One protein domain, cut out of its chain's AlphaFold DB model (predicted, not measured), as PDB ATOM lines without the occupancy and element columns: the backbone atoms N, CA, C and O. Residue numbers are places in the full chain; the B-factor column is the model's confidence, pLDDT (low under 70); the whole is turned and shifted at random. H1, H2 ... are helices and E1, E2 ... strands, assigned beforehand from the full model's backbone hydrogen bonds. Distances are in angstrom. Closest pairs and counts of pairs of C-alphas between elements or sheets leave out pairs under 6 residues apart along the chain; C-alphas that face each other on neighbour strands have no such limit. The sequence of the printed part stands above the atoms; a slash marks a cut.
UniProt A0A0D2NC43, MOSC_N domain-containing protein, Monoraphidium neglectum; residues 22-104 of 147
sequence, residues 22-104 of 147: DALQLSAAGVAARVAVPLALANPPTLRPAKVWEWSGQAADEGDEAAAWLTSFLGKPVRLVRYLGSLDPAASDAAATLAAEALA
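Overview. This is residues 22 to 104 of the 147 residues of the protein "MOSC_N domain-containing protein" of Monoraphidium neglectum (UniProt A0A0D2NC43). Two parts stand end to end along the longest axis: at one end the hairpin of E1 and E2 with H1 packed along E2, and at the other a small sheet of E3, E4 and E5 with H2 over one face. E5, the strand nearest to the mean of the C-alphas, lies between the H1 end and the H2 end. The printed part has 83 residues with two named helices and five named strands, in the order E1, E2, E3, E4, H1, E5, H2, and its class is mixed, helices and strands. Both sheets, E1 - E2 and E3 - E4 - E5, are antiparallel. The whole is only just compact, close to loose, with a radius of gyration of the C-alphas of 14.1 A and spans of 42 by 30 by 24 A.

Along the chain. E1, residues 23 to 28, begins with C-alpha 23 at (-51.893, -35.929, 22.041) and is 16.3 A long. E2, residues 31 to 38, is the longest strand, 19.5 A. E3, residues 47 to 52, and E4, residues 55 to 61, measure 15.5 A and 17.3 A. H1 is residues 64 to 74, 15.0 A, with C-alpha 64 at (-51.076, -47.947, 12.455). E5 is residues 81 to 83, 6.7 A. H2, residues 89 to 104, is 20.2 A long and ends with C-alpha 104 at (-29.759, -55.141, 17.853).

Arrangement. E1 and E2 form a hairpin, antiparallel at 159 degrees; N 24 and O 37 are within hydrogen-bond range at 2.8 A. E2 and H1 have 7 pairs of C-alphas within 8 A, the closest being those of Val 35 and Ala 66, 6.4 A apart. H1 is not on the sheet of E3, E4 and E5. E3 and E4 form the second hairpin, antiparallel at 143 degrees, with N 50 and O 57 at 2.9 A. E4, the inner strand, is antiparallel to E5 at 123 degrees, with N 82 and O 60 at 2.7 A. H2 is on this sheet, making two layers, a helix on one face of a sheet, at a height over the sheet of 10.4 A. It lies over E3 and E4 and runs only just slantwise to the strands, at 32 degrees to E3 on the local plane. The closest C-alphas of E3 and H2 are those of Leu 47 and Ala 99, 6.8 A apart. H1 and H2 are apart. In both helices every O i to N i+4 pair is within hydrogen-bond range.

Size, cuts and confidence. The two C-alphas farthest apart, those of Ala 29 and Ala 104, are 42.1 A from each other. The printed part has no cut and no long link; the link of 8 residues from E2 to E3 is short. The mean pLDDT of the printed part is 79.0, and residues 86 to 104, of which 89 to 104 belong to H2, are under 70; the mean of H2 is 44.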
ATOM      1  N   ASP A  22     -50.819 -36.545  26.665       89.94
ATOM      2  CA  ASP A  22     -51.079 -35.459  25.730       89.94
ATOM      3  C   ASP A  22     -50.920 -35.945  24.292       89.94
ATOM      4  O   ASP A  22     -49.999 -36.690  23.955       89.94
ATOM      5  N   ALA A  23     -51.836 -35.507  23.430       92.62
ATOM      6  CA  ALA A  23     -51.893 -35.929  22.041       92.62
ATOM      7  C   ALA A  23     -52.223 -34.757  21.109       92.62
ATOM      8  O   ALA A  23     -53.058 -33.900  21.415       92.62
ATOM      9  N   LEU A  24     -51.594 -34.761  19.937       92.75
ATOM     10  CA  LEU A  24     -51.976 -33.954  18.791       92.75
ATOM     11  C   LEU A  24     -53.218 -34.571  18.153       92.75
ATOM     12  O   LEU A  24     -53.215 -35.720  17.722       92.75
ATOM     13  N   GLN A  25     -54.282 -33.791  18.059       94.62
ATOM     14  CA  GLN A  25     -55.539 -34.250  17.491       94.62
ATOM     15  C   GLN A  25     -55.630 -33.865  16.014       94.62
ATOM     16  O   GLN A  25     -55.593 -32.675  15.686       94.62
ATOM     17  N   LEU A  26     -55.796 -34.851  15.130       93.75
ATOM     18  CA  LEU A  26     -55.956 -34.654  13.688       93.75
ATOM     19  C   LEU A  26     -57.403 -34.907  13.263       93.75
ATOM     20  O   LEU A  26     -58.019 -35.906  13.628       93.75
ATOM     21  N   SER A  27     -57.947 -33.993  12.468       93.50
ATOM     22  CA  SER A  27     -59.309 -34.058  11.927       93.50
ATOM     23  C   SER A  27     -59.326 -33.554  10.492       93.50
ATOM     24  O   SER A  27     -58.532 -32.692  10.139       93.50
ATOM     25  N   ALA A  28     -60.231 -34.050   9.656       91.62
ATOM     26  CA  ALA A  28     -60.377 -33.569   8.288       91.62
ATOM     27  C   ALA A  28     -61.828 -33.691   7.819       91.62
ATOM     28  O   ALA A  28     -62.578 -34.548   8.285       91.62
ATOM     29  N   ALA A  29     -62.227 -32.829   6.885       85.75
ATOM     30  CA  ALA A  29     -63.547 -32.922   6.275       85.75
ATOM     31  C   ALA A  29     -63.650 -34.211   5.443       85.75
ATOM     32  O   ALA A  29     -62.781 -34.490   4.622       85.75
ATOM     33  N   GLY A  30     -64.716 -34.987   5.650       83.44
ATOM     34  CA  GLY A  30     -64.932 -36.262   4.954       83.44
ATOM     35  C   GLY A  30     -64.465 -37.506   5.718       83.44
ATOM     36  O   GLY A  30     -64.786 -38.611   5.293       83.44
ATOM     37  N   VAL A  31     -63.799 -37.353   6.869       84.94
ATOM     38  CA  VAL A  31     -63.500 -38.461   7.792       84.94
ATOM     39  C   VAL A  31     -64.161 -38.166   9.134       84.94
ATOM     40  O   VAL A  31     -63.857 -37.167   9.778       84.94
ATOM     41  N   ALA A  32     -65.111 -39.012   9.539       73.94
ATOM     42  CA  ALA A  32     -65.954 -38.743  10.708       73.94
ATOM     43  C   ALA A  32     -65.198 -38.844  12.046       73.94
ATOM     44  O   ALA A  32     -65.556 -38.166  13.006       73.94
ATOM     45  N   ALA A  33     -64.166 -39.688  12.115       86.44
ATOM     46  CA  ALA A  33     -63.390 -39.911  13.329       86.44
ATOM     47  C   ALA A  33     -62.169 -38.983  13.394       86.44
ATOM     48  O   ALA A  33     -61.505 -38.743  12.386       86.44
ATOM     49  N   ARG A  34     -61.861 -38.492  14.596       91.12
ATOM     50  CA  ARG A  34     -60.604 -37.805  14.915       91.12
ATOM     51  C   ARG A  34     -59.561 -38.845  15.313       91.12
ATOM     52  O   ARG A  34     -59.930 -39.803  15.986       91.12
ATOM     53  N   VAL A  35     -58.300 -38.640  14.945       94.50
ATOM     54  CA  VAL A  35     -57.195 -39.487  15.420       94.50
ATOM     55  C   VAL A  35     -56.309 -38.708  16.385       94.50
ATOM     56  O   VAL A  35     -55.985 -37.541  16.140       94.50
ATOM     57  N   ALA A  36     -55.951 -39.356  17.492       93.94
ATOM     58  CA  ALA A  36     -55.056 -38.821  18.505       93.94
ATOM     59  C   ALA A  36     -53.642 -39.358  18.264       93.94
ATOM     60  O   ALA A  36     -53.427 -40.565  18.245       93.94
ATOM     61  N   VAL A  37     -52.679 -38.458  18.091       93.38
ATOM     62  CA  VAL A  37     -51.263 -38.782  17.908       93.38
ATOM     63  C   VAL A  37     -50.527 -38.429  19.204       93.38
ATOM     64  O   VAL A  37     -50.436 -37.239  19.518       93.38
ATOM     65  N   PRO A  38     -50.047 -39.408  19.992       91.50
ATOM     66  CA  PRO A  38     -49.390 -39.145  21.271       91.50
ATOM     67  C   PRO A  38     -48.192 -38.205  21.116       91.50
ATOM     68  O   PRO A  38     -47.345 -38.414  20.259       91.50
ATOM     69  N   LEU A  39     -48.083 -37.172  21.949       89.56
ATOM     70  CA  LEU A  39     -46.928 -36.267  21.925       89.56
ATOM     71  C   LEU A  39     -45.706 -36.886  22.596       89.56
ATOM     72  O   LEU A  39     -44.578 -36.609  22.189       89.56
ATOM     73  N   ALA A  40     -45.916 -37.764  23.575       86.50
ATOM     74  CA  ALA A  40     -44.852 -38.591  24.119       86.50
ATOM     75  C   ALA A  40     -44.333 -39.552  23.041       86.50
ATOM     76  O   ALA A  40     -45.112 -40.213  22.355       86.50
ATOM     77  N   LEU A  41     -43.011 -39.622  22.883       82.69
ATOM     78  CA  LEU A  41     -42.394 -40.594  21.988       82.69
ATOM     79  C   LEU A  41     -42.549 -41.998  22.588       82.69
ATOM     80  O   LEU A  41     -42.302 -42.196  23.778       82.69
ATOM     81  N   ALA A  42     -42.938 -42.970  21.762       79.56
ATOM     82  CA  ALA A  42     -42.943 -44.370  22.172       79.56
ATOM     83  C   ALA A  42     -41.532 -44.814  22.595       79.56
ATOM     84  O   ALA A  42     -40.538 -44.392  22.003       79.56
ATOM     85  N   ASN A  43     -41.452 -45.677  23.608       78.25
ATOM     86  CA  ASN A  43     -40.190 -46.231  24.084       78.25
ATOM     87  C   ASN A  43     -40.252 -47.774  24.089       78.25
ATOM     88  O   ASN A  43     -40.986 -48.325  24.916       78.25
ATOM     89  N   PRO A  44     -39.508 -48.470  23.207       81.88
ATOM     90  CA  PRO A  44     -38.686 -47.917  22.124       81.88
ATOM     91  C   PRO A  44     -39.540 -47.377  20.957       81.88
ATOM     92  O   PRO A  44     -40.659 -47.854  20.742       81.88
ATOM     93  N   PRO A  45     -39.043 -46.398  20.181       84.25
ATOM     94  CA  PRO A  45     -39.736 -45.918  18.994       84.25
ATOM     95  C   PRO A  45     -39.593 -46.911  17.836       84.25
ATOM     96  O   PRO A  45     -38.510 -47.428  17.566       84.25
ATOM     97  N   THR A  46     -40.674 -47.124  17.086       89.25
ATOM     98  CA  THR A  46     -40.598 -47.822  15.796       89.25
ATOM     99  C   THR A  46     -40.035 -46.859  14.764       89.25
ATOM    100  O   THR A  46     -40.612 -45.798  14.550       89.25
ATOM    101  N   LEU A  47     -38.930 -47.208  14.109       89.12
ATOM    102  CA  LEU A  47     -38.290 -46.325  13.135       89.12
ATOM    103  C   LEU A  47     -38.603 -46.720  11.699       89.12
ATOM    104  O   LEU A  47     -38.756 -47.897  11.363       89.12
ATOM    105  N   ARG A  48     -38.686 -45.706  10.842       88.62
ATOM    106  CA  ARG A  48     -38.885 -45.848   9.405       88.62
ATOM    107  C   ARG A  48     -37.877 -44.986   8.650       88.62
ATOM    108  O   ARG A  48     -37.688 -43.820   9.011       88.62
ATOM    109  N   PRO A  49     -37.292 -45.515   7.564       88.62
ATOM    110  CA  PRO A  49     -36.459 -44.718   6.686       88.62
ATOM    111  C   PRO A  49     -37.336 -43.707   5.932       88.62
ATOM    112  O   PRO A  49     -38.401 -44.050   5.413       88.62
ATOM    113  N   ALA A  50     -36.895 -42.454   5.871       88.19
ATOM    114  CA  ALA A  50     -37.592 -41.365   5.202       88.19
ATOM    115  C   ALA A  50     -36.616 -40.545   4.352       88.19
ATOM    116  O   ALA A  50     -35.467 -40.321   4.740       88.19
ATOM    117  N   LYS A  51     -37.094 -40.085   3.193       88.31
ATOM    118  CA  LYS A  51     -36.353 -39.217   2.276       88.31
ATOM    119  C   LYS A  51     -37.197 -37.991   1.954       88.31
ATOM    120  O   LYS A  51     -38.310 -38.116   1.445       88.31
ATOM    121  N   VAL A  52     -36.677 -36.812   2.274       87.62
ATOM    122  CA  VAL A  52     -37.328 -35.520   2.046       87.62
ATOM    123  C   VAL A  52     -36.350 -34.646   1.275       87.62
ATOM    124  O   VAL A  52     -35.412 -34.093   1.846       87.62
ATOM    125  N   TRP A  53     -36.553 -34.553  -0.040       89.19
ATOM    126  CA  TRP A  53     -35.586 -33.945  -0.962       89.19
ATOM    127  C   TRP A  53     -34.183 -34.559  -0.787       89.19
ATOM    128  O   TRP A  53     -34.042 -35.773  -0.924       89.19
ATOM    129  N   GLU A  54     -33.177 -33.741  -0.473       90.00
ATOM    130  CA  GLU A  54     -31.788 -34.170  -0.264       90.00
ATOM    131  C   GLU A  54     -31.536 -34.770   1.128       90.00
ATOM    132  O   GLU A  54     -30.461 -35.304   1.394       90.00
ATOM    133  N   TRP A  55     -32.510 -34.699   2.041       82.94
ATOM    134  CA  TRP A  55     -32.386 -35.315   3.356       82.94
ATOM    135  C   TRP A  55     -32.824 -36.776   3.307       82.94
ATOM    136  O   TRP A  55     -33.914 -37.090   2.829       82.94
ATOM    137  N   SER A  56     -31.988 -37.661   3.843       85.50
ATOM    138  CA  SER A  56     -32.325 -39.060   4.112       85.50
ATOM    139  C   SER A  56     -32.004 -39.371   5.569       85.50
ATOM    140  O   SER A  56     -30.939 -38.994   6.059       85.50
ATOM    141  N   GLY A  57     -32.904 -40.056   6.266       87.69
ATOM    142  CA  GLY A  57     -32.696 -40.406   7.667       87.69
ATOM    143  C   GLY A  57     -33.776 -41.317   8.232       87.69
ATOM    144  O   GLY A  57     -34.645 -41.805   7.511       87.69
ATOM    145  N   GLN A  58     -33.698 -41.558   9.540       88.12
ATOM    146  CA  GLN A  58     -34.714 -42.299  10.286       88.12
ATOM    147  C   GLN A  58     -35.713 -41.331  10.920       88.12
ATOM    148  O   GLN A  58     -35.343 -40.262  11.408       88.12
ATOM    149  N   ALA A  59     -36.979 -41.725  10.925       89.94
ATOM    150  CA  ALA A  59     -38.061 -41.011  11.584       89.94
ATOM    151  C   ALA A  59     -38.883 -41.991  12.430       89.94
ATOM    152  O   ALA A  59     -38.996 -43.167  12.082       89.94
ATOM    153  N   ALA A  60     -39.448 -41.518  13.539       91.31
ATOM    154  CA  ALA A  60     -40.294 -42.348  14.389       91.31
ATOM    155  C   ALA A  60     -41.698 -42.479  13.798       91.31
ATOM    156  O   ALA A  60     -42.296 -41.497  13.374       91.31
ATOM    157  N   ASP A  61     -42.219 -43.693  13.765       92.88
ATOM    158  CA  ASP A  61     -43.547 -44.026  13.275       92.88
ATOM    159  C   ASP A  61     -44.600 -43.732  14.351       92.88
ATOM    160  O   ASP A  61     -44.476 -44.198  15.484       92.88
ATOM    161  N   GLU A  62     -45.647 -42.989  13.990       92.62
ATOM    162  CA  GLU A  62     -46.761 -42.665  14.898       92.62
ATOM    163  C   GLU A  62     -47.810 -43.787  14.985       92.62
ATOM    164  O   GLU A  62     -48.797 -43.676  15.711       92.62
ATOM    165  N   GLY A  63     -47.605 -44.883  14.253       92.19
ATOM    166  CA  GLY A  63     -48.381 -46.108  14.395       92.19
ATOM    167  C   GLY A  63     -49.504 -46.285  13.375       92.19
ATOM    168  O   GLY A  63     -49.771 -45.455  12.500       92.19
ATOM    169  N   ASP A  64     -50.150 -47.445  13.474       93.25
ATOM    170  CA  ASP A  64     -51.076 -47.947  12.455       93.25
ATOM    171  C   ASP A  64     -52.398 -47.179  12.421       93.25
ATOM    172  O   ASP A  64     -52.995 -47.033  11.355       93.25
ATOM    173  N   GLU A  65     -52.838 -46.643  13.560       93.00
ATOM    174  CA  GLU A  65     -54.068 -45.854  13.643       93.00
ATOM    175  C   GLU A  65     -53.947 -44.552  12.837       93.00
ATOM    176  O   GLU A  65     -54.789 -44.262  11.982       93.00
ATOM    177  N   ALA A  66     -52.852 -43.809  13.031       93.19
ATOM    178  CA  ALA A  66     -52.568 -42.593  12.273       93.19
ATOM    179  C   ALA A  66     -52.381 -42.887  10.775       93.19
ATOM    180  O   ALA A  66     -52.883 -42.146   9.925       93.19
ATOM    181  N   ALA A  67     -51.702 -43.991  10.443       93.75
ATOM    182  CA  ALA A  67     -51.501 -44.432   9.067       93.75
ATOM    183  C   ALA A  67     -52.821 -44.787   8.365       93.75
ATOM    184  O   ALA A  67     -53.066 -44.333   7.246       93.75
ATOM    185  N   ALA A  68     -53.692 -45.559   9.020       93.50
ATOM    186  CA  ALA A  68     -54.998 -45.934   8.487       93.50
ATOM    187  C   ALA A  68     -55.886 -44.702   8.279       93.50
ATOM    188  O   ALA A  68     -56.519 -44.563   7.229       93.50
ATOM    189  N   TRP A  69     -55.876 -43.774   9.238       94.50
ATOM    190  CA  TRP A  69     -56.634 -42.530   9.150       94.50
ATOM    191  C   TRP A  69     -56.176 -41.659   7.972       94.50
ATOM    192  O   TRP A  69     -56.994 -41.267   7.136       94.50
ATOM    193  N   LEU A  70     -54.866 -41.412   7.844       93.12
ATOM    194  CA  LEU A  70     -54.311 -40.627   6.736       93.12
ATOM    195  C   LEU A  70     -54.502 -41.316   5.386       93.12
ATOM    196  O   LEU A  70     -54.831 -40.651   4.406       93.12
ATOM    197  N   THR A  71     -54.344 -42.639   5.336       92.38
ATOM    198  CA  THR A  71     -54.563 -43.429   4.118       92.38
ATOM    199  C   THR A  71     -56.013 -43.331   3.659       92.38
ATOM    200  O   THR A  71     -56.267 -43.108   2.476       92.38
ATOM    201  N   SER A  72     -56.972 -43.422   4.587       91.31
ATOM    202  CA  SER A  72     -58.393 -43.245   4.280       91.31
ATOM    203  C   SER A  72     -58.705 -41.831   3.794       91.31
ATOM    204  O   SER A  72     -59.545 -41.670   2.913       91.31
ATOM    205  N   PHE A  73     -58.062 -40.811   4.366       91.12
ATOM    206  CA  PHE A  73     -58.300 -39.422   3.986       91.12
ATOM    207  C   PHE A  73     -57.691 -39.065   2.622       91.12
ATOM    208  O   PHE A  73     -58.323 -38.387   1.815       91.12
ATOM    209  N   LEU A  74     -56.463 -39.516   2.357       91.00
ATOM    210  CA  LEU A  74     -55.707 -39.178   1.149       91.00
ATOM    211  C   LEU A  74     -55.956 -40.149  -0.016       91.00
ATOM    212  O   LEU A  74     -55.583 -39.843  -1.148       91.00
ATOM    213  N   GLY A  75     -56.564 -41.311   0.242       91.25
ATOM    214  CA  GLY A  75     -56.840 -42.341  -0.764       91.25
ATOM    215  C   GLY A  75     -55.592 -43.059  -1.290       91.25
ATOM    216  O   GLY A  75     -55.657 -43.734  -2.314       91.25
ATOM    217  N   LYS A  76     -54.446 -42.904  -0.616       92.69
ATOM    218  CA  LYS A  76     -53.156 -43.516  -0.965       92.69
ATOM    219  C   LYS A  76     -52.501 -44.064   0.307       92.69
ATOM    220  O   LYS A  76     -52.655 -43.435   1.350       92.69
ATOM    221  N   PRO A  77     -51.779 -45.199   0.247       93.62
ATOM    222  CA  PRO A  77     -51.106 -45.760   1.414       93.62
ATOM    223  C   PRO A  77     -50.020 -44.799   1.906       93.62
ATOM    224  O   PRO A  77     -49.044 -44.541   1.203       93.62
ATOM    225  N   VAL A  78     -50.204 -44.261   3.108       94.44
ATOM    226  CA  VAL A  78     -49.291 -43.291   3.725       94.44
ATOM    227  C   VAL A  78     -49.157 -43.540   5.225       94.44
ATOM    228  O   VAL A  78     -50.031 -44.136   5.857       94.44
ATOM    229  N   ARG A  79     -48.061 -43.049   5.807       94.44
ATOM    230  CA  ARG A  79     -47.802 -43.074   7.251       94.44
ATOM    231  C   ARG A  79     -47.450 -41.687   7.761       94.44
ATOM    232  O   ARG A  79     -46.853 -40.895   7.034       94.44
ATOM    233  N   LEU A  80     -47.793 -41.427   9.019       94.44
ATOM    234  CA  LEU A  80     -47.294 -40.269   9.749       94.44
ATOM    235  C   LEU A  80     -45.994 -40.654  10.450       94.44
ATOM    236  O   LEU A  80     -45.955 -41.647  11.175       94.44
ATOM    237  N   VAL A  81     -44.949 -39.861  10.233       93.81
ATOM    238  CA  VAL A  81     -43.660 -40.041  10.898       93.81
ATOM    239  C   VAL A  81     -43.205 -38.738  11.544       93.81
ATOM    240  O   VAL A  81     -43.462 -37.649  11.024       93.81
ATOM    241  N   ARG A  82     -42.509 -38.852  12.673       91.56
ATOM    242  CA  ARG A  82     -41.933 -37.749  13.434       91.56
ATOM    243  C   ARG A  82     -40.448 -37.631  13.168       91.56
ATOM    244  O   ARG A  82     -39.681 -38.578  13.344       91.56
ATOM    245  N   TYR A  83     -40.049 -36.421  12.808       89.00
ATOM    246  CA  TYR A  83     -38.649 -36.049  12.751       89.00
ATOM    247  C   TYR A  83     -38.066 -35.953  14.163       89.00
ATOM    248  O   TYR A  83     -38.607 -35.247  15.010       89.00
ATOM    249  N   LEU A  84     -36.953 -36.645  14.403       83.44
ATOM    250  CA  LEU A  84     -36.305 -36.711  15.718       83.44
ATOM    251  C   LEU A  84     -35.236 -35.619  15.930       83.44
ATOM    252  O   LEU A  84     -34.596 -35.591  16.975       83.44
ATOM    253  N   GLY A  85     -35.076 -34.690  14.978       72.75
ATOM    254  CA  GLY A  85     -34.083 -33.613  15.043       72.75
ATOM    255  C   GLY A  85     -32.756 -33.947  14.345       72.75
ATOM    256  O   GLY A  85     -32.406 -35.108  14.170       72.75
ATOM    257  N   SER A  86     -32.011 -32.905  13.945       56.19
ATOM    258  CA  SER A  86     -30.592 -32.986  13.524       56.19
ATOM    259  C   SER A  86     -29.672 -32.074  14.341       56.19
ATOM    260  O   SER A  86     -28.463 -32.071  14.134       56.19
ATOM    261  N   LEU A  87     -30.225 -31.286  15.265       41.22
ATOM    262  CA  LEU A  87     -29.484 -30.326  16.082       41.22
ATOM    263  C   LEU A  87     -29.062 -30.967  17.404       41.22
ATOM    264  O   LEU A  87     -29.469 -30.521  18.464       41.22
ATOM    265  N   ASP A  88     -28.323 -32.066  17.298       36.56
ATOM    266  CA  ASP A  88     -27.288 -32.506  18.236       36.56
ATOM    267  C   ASP A  88     -26.807 -33.888  17.770       36.56
ATOM    268  O   ASP A  88     -27.644 -34.778  17.576       36.56
ATOM    269  N   PRO A  89     -25.491 -34.138  17.626       42.09
ATOM    270  CA  PRO A  89     -24.994 -35.498  17.436       42.09
ATOM    271  C   PRO A  89     -25.441 -36.419  18.579       42.09
ATOM    272  O   PRO A  89     -25.583 -37.601  18.339       42.09
ATOM    273  N   ALA A  90     -25.793 -35.887  19.758       41.81
ATOM    274  CA  ALA A  90     -26.403 -36.633  20.860       41.81
ATOM    275  C   ALA A  90     -27.898 -36.970  20.666       41.81
ATOM    276  O   ALA A  90     -28.356 -37.970  21.202       41.81
ATOM    277  N   ALA A  91     -28.674 -36.177  19.917       41.69
ATOM    278  CA  ALA A  91     -30.072 -36.486  19.583       41.69
ATOM    279  C   ALA A  91     -30.154 -37.426  18.371       41.69
ATOM    280  O   ALA A  91     -30.968 -38.349  18.357       41.69
ATOM    281  N   SER A  92     -29.242 -37.245  17.409       41.28
ATOM    282  CA  SER A  92     -28.953 -38.235  16.371       41.28
ATOM    283  C   SER A  92     -28.440 -39.528  16.991       41.28
ATOM    284  O   SER A  92     -28.915 -40.576  16.593       41.28
ATOM    285  N   ASP A  93     -27.539 -39.480  17.977       42.56
ATOM    286  CA  ASP A  93     -27.063 -40.665  18.691       42.56
ATOM    287  C   ASP A  93     -28.133 -41.230  19.607       42.56
ATOM    288  O   ASP A  93     -28.179 -42.431  19.735       42.56
ATOM    289  N   ALA A  94     -29.029 -40.461  20.225       44.84
ATOM    290  CA  ALA A  94     -30.110 -41.029  21.032       44.84
ATOM    291  C   ALA A  94     -31.150 -41.714  20.140       44.84
ATOM    292  O   ALA A  94     -31.551 -42.840  20.414       44.84
ATOM    293  N   ALA A  95     -31.534 -41.081  19.030       46.03
ATOM    294  CA  ALA A  95     -32.389 -41.690  18.023       46.03
ATOM    295  C   ALA A  95     -31.704 -42.883  17.345       46.03
ATOM    296  O   ALA A  95     -32.358 -43.897  17.148       46.03
ATOM    297  N   ALA A  96     -30.406 -42.801  17.033       44.50
ATOM    298  CA  ALA A  96     -29.613 -43.877  16.439       44.50
ATOM    299  C   ALA A  96     -29.207 -44.954  17.449       44.50
ATOM    300  O   ALA A  96     -29.018 -46.084  17.038       44.50
ATOM    301  N   THR A  97     -29.117 -44.655  18.745       48.03
ATOM    302  CA  THR A  97     -28.896 -45.619  19.837       48.03
ATOM    303  C   THR A  97     -30.194 -46.348  20.098       48.03
ATOM    304  O   THR A  97     -30.184 -47.564  20.071       48.03
ATOM    305  N   LEU A  98     -31.331 -45.655  20.194       50.09
ATOM    306  CA  LEU A  98     -32.645 -46.300  20.250       50.09
ATOM    307  C   LEU A  98     -32.930 -47.092  18.958       50.09
ATOM    308  O   LEU A  98     -33.492 -48.182  19.023       50.09
ATOM    309  N   ALA A  99     -32.482 -46.597  17.793       45.88
ATOM    310  CA  ALA A  99     -32.510 -47.331  16.526       45.88
ATOM    311  C   ALA A  99     -31.612 -48.563  16.549       45.88
ATOM    312  O   ALA A  99     -32.017 -49.617  16.077       45.88
ATOM    313  N   ALA A 100     -30.387 -48.423  17.050       46.41
ATOM    314  CA  ALA A 100     -29.386 -49.475  17.096       46.41
ATOM    315  C   ALA A 100     -29.725 -50.512  18.164       46.41
ATOM    316  O   ALA A 100     -29.442 -51.678  17.949       46.41
ATOM    317  N   GLU A 101     -30.373 -50.137  19.265       39.94
ATOM    318  CA  GLU A 101     -30.934 -51.045  20.266       39.94
ATOM    319  C   GLU A 101     -32.153 -51.782  19.698       39.94
ATOM    320  O   GLU A 101     -32.258 -52.999  19.850       39.94
ATOM    321  N   ALA A 102     -33.030 -51.093  18.956       39.53
ATOM    322  CA  ALA A 102     -34.137 -51.729  18.240       39.53
ATOM    323  C   ALA A 102     -33.656 -52.658  17.105       39.53
ATOM    324  O   ALA A 102     -34.257 -53.705  16.877       39.53
ATOM    325  N   LEU A 103     -32.556 -52.317  16.423       41.66
ATOM    326  CA  LEU A 103     -31.931 -53.131  15.373       41.66
ATOM    327  C   LEU A 103     -31.042 -54.245  15.951       41.66
ATOM    328  O   LEU A 103     -30.955 -55.322  15.378       41.66
ATOM    329  N   ALA A 104     -30.431 -54.064  17.122       42.75
ATOM    330  CA  ALA A 104     -29.759 -55.141  17.853       42.75
ATOM    331  C   ALA A 104     -30.763 -56.199  18.341       42.75
ATOM    332  O   ALA A 104     -30.393 -57.357  18.526       42.75
TER     333      ALA A 104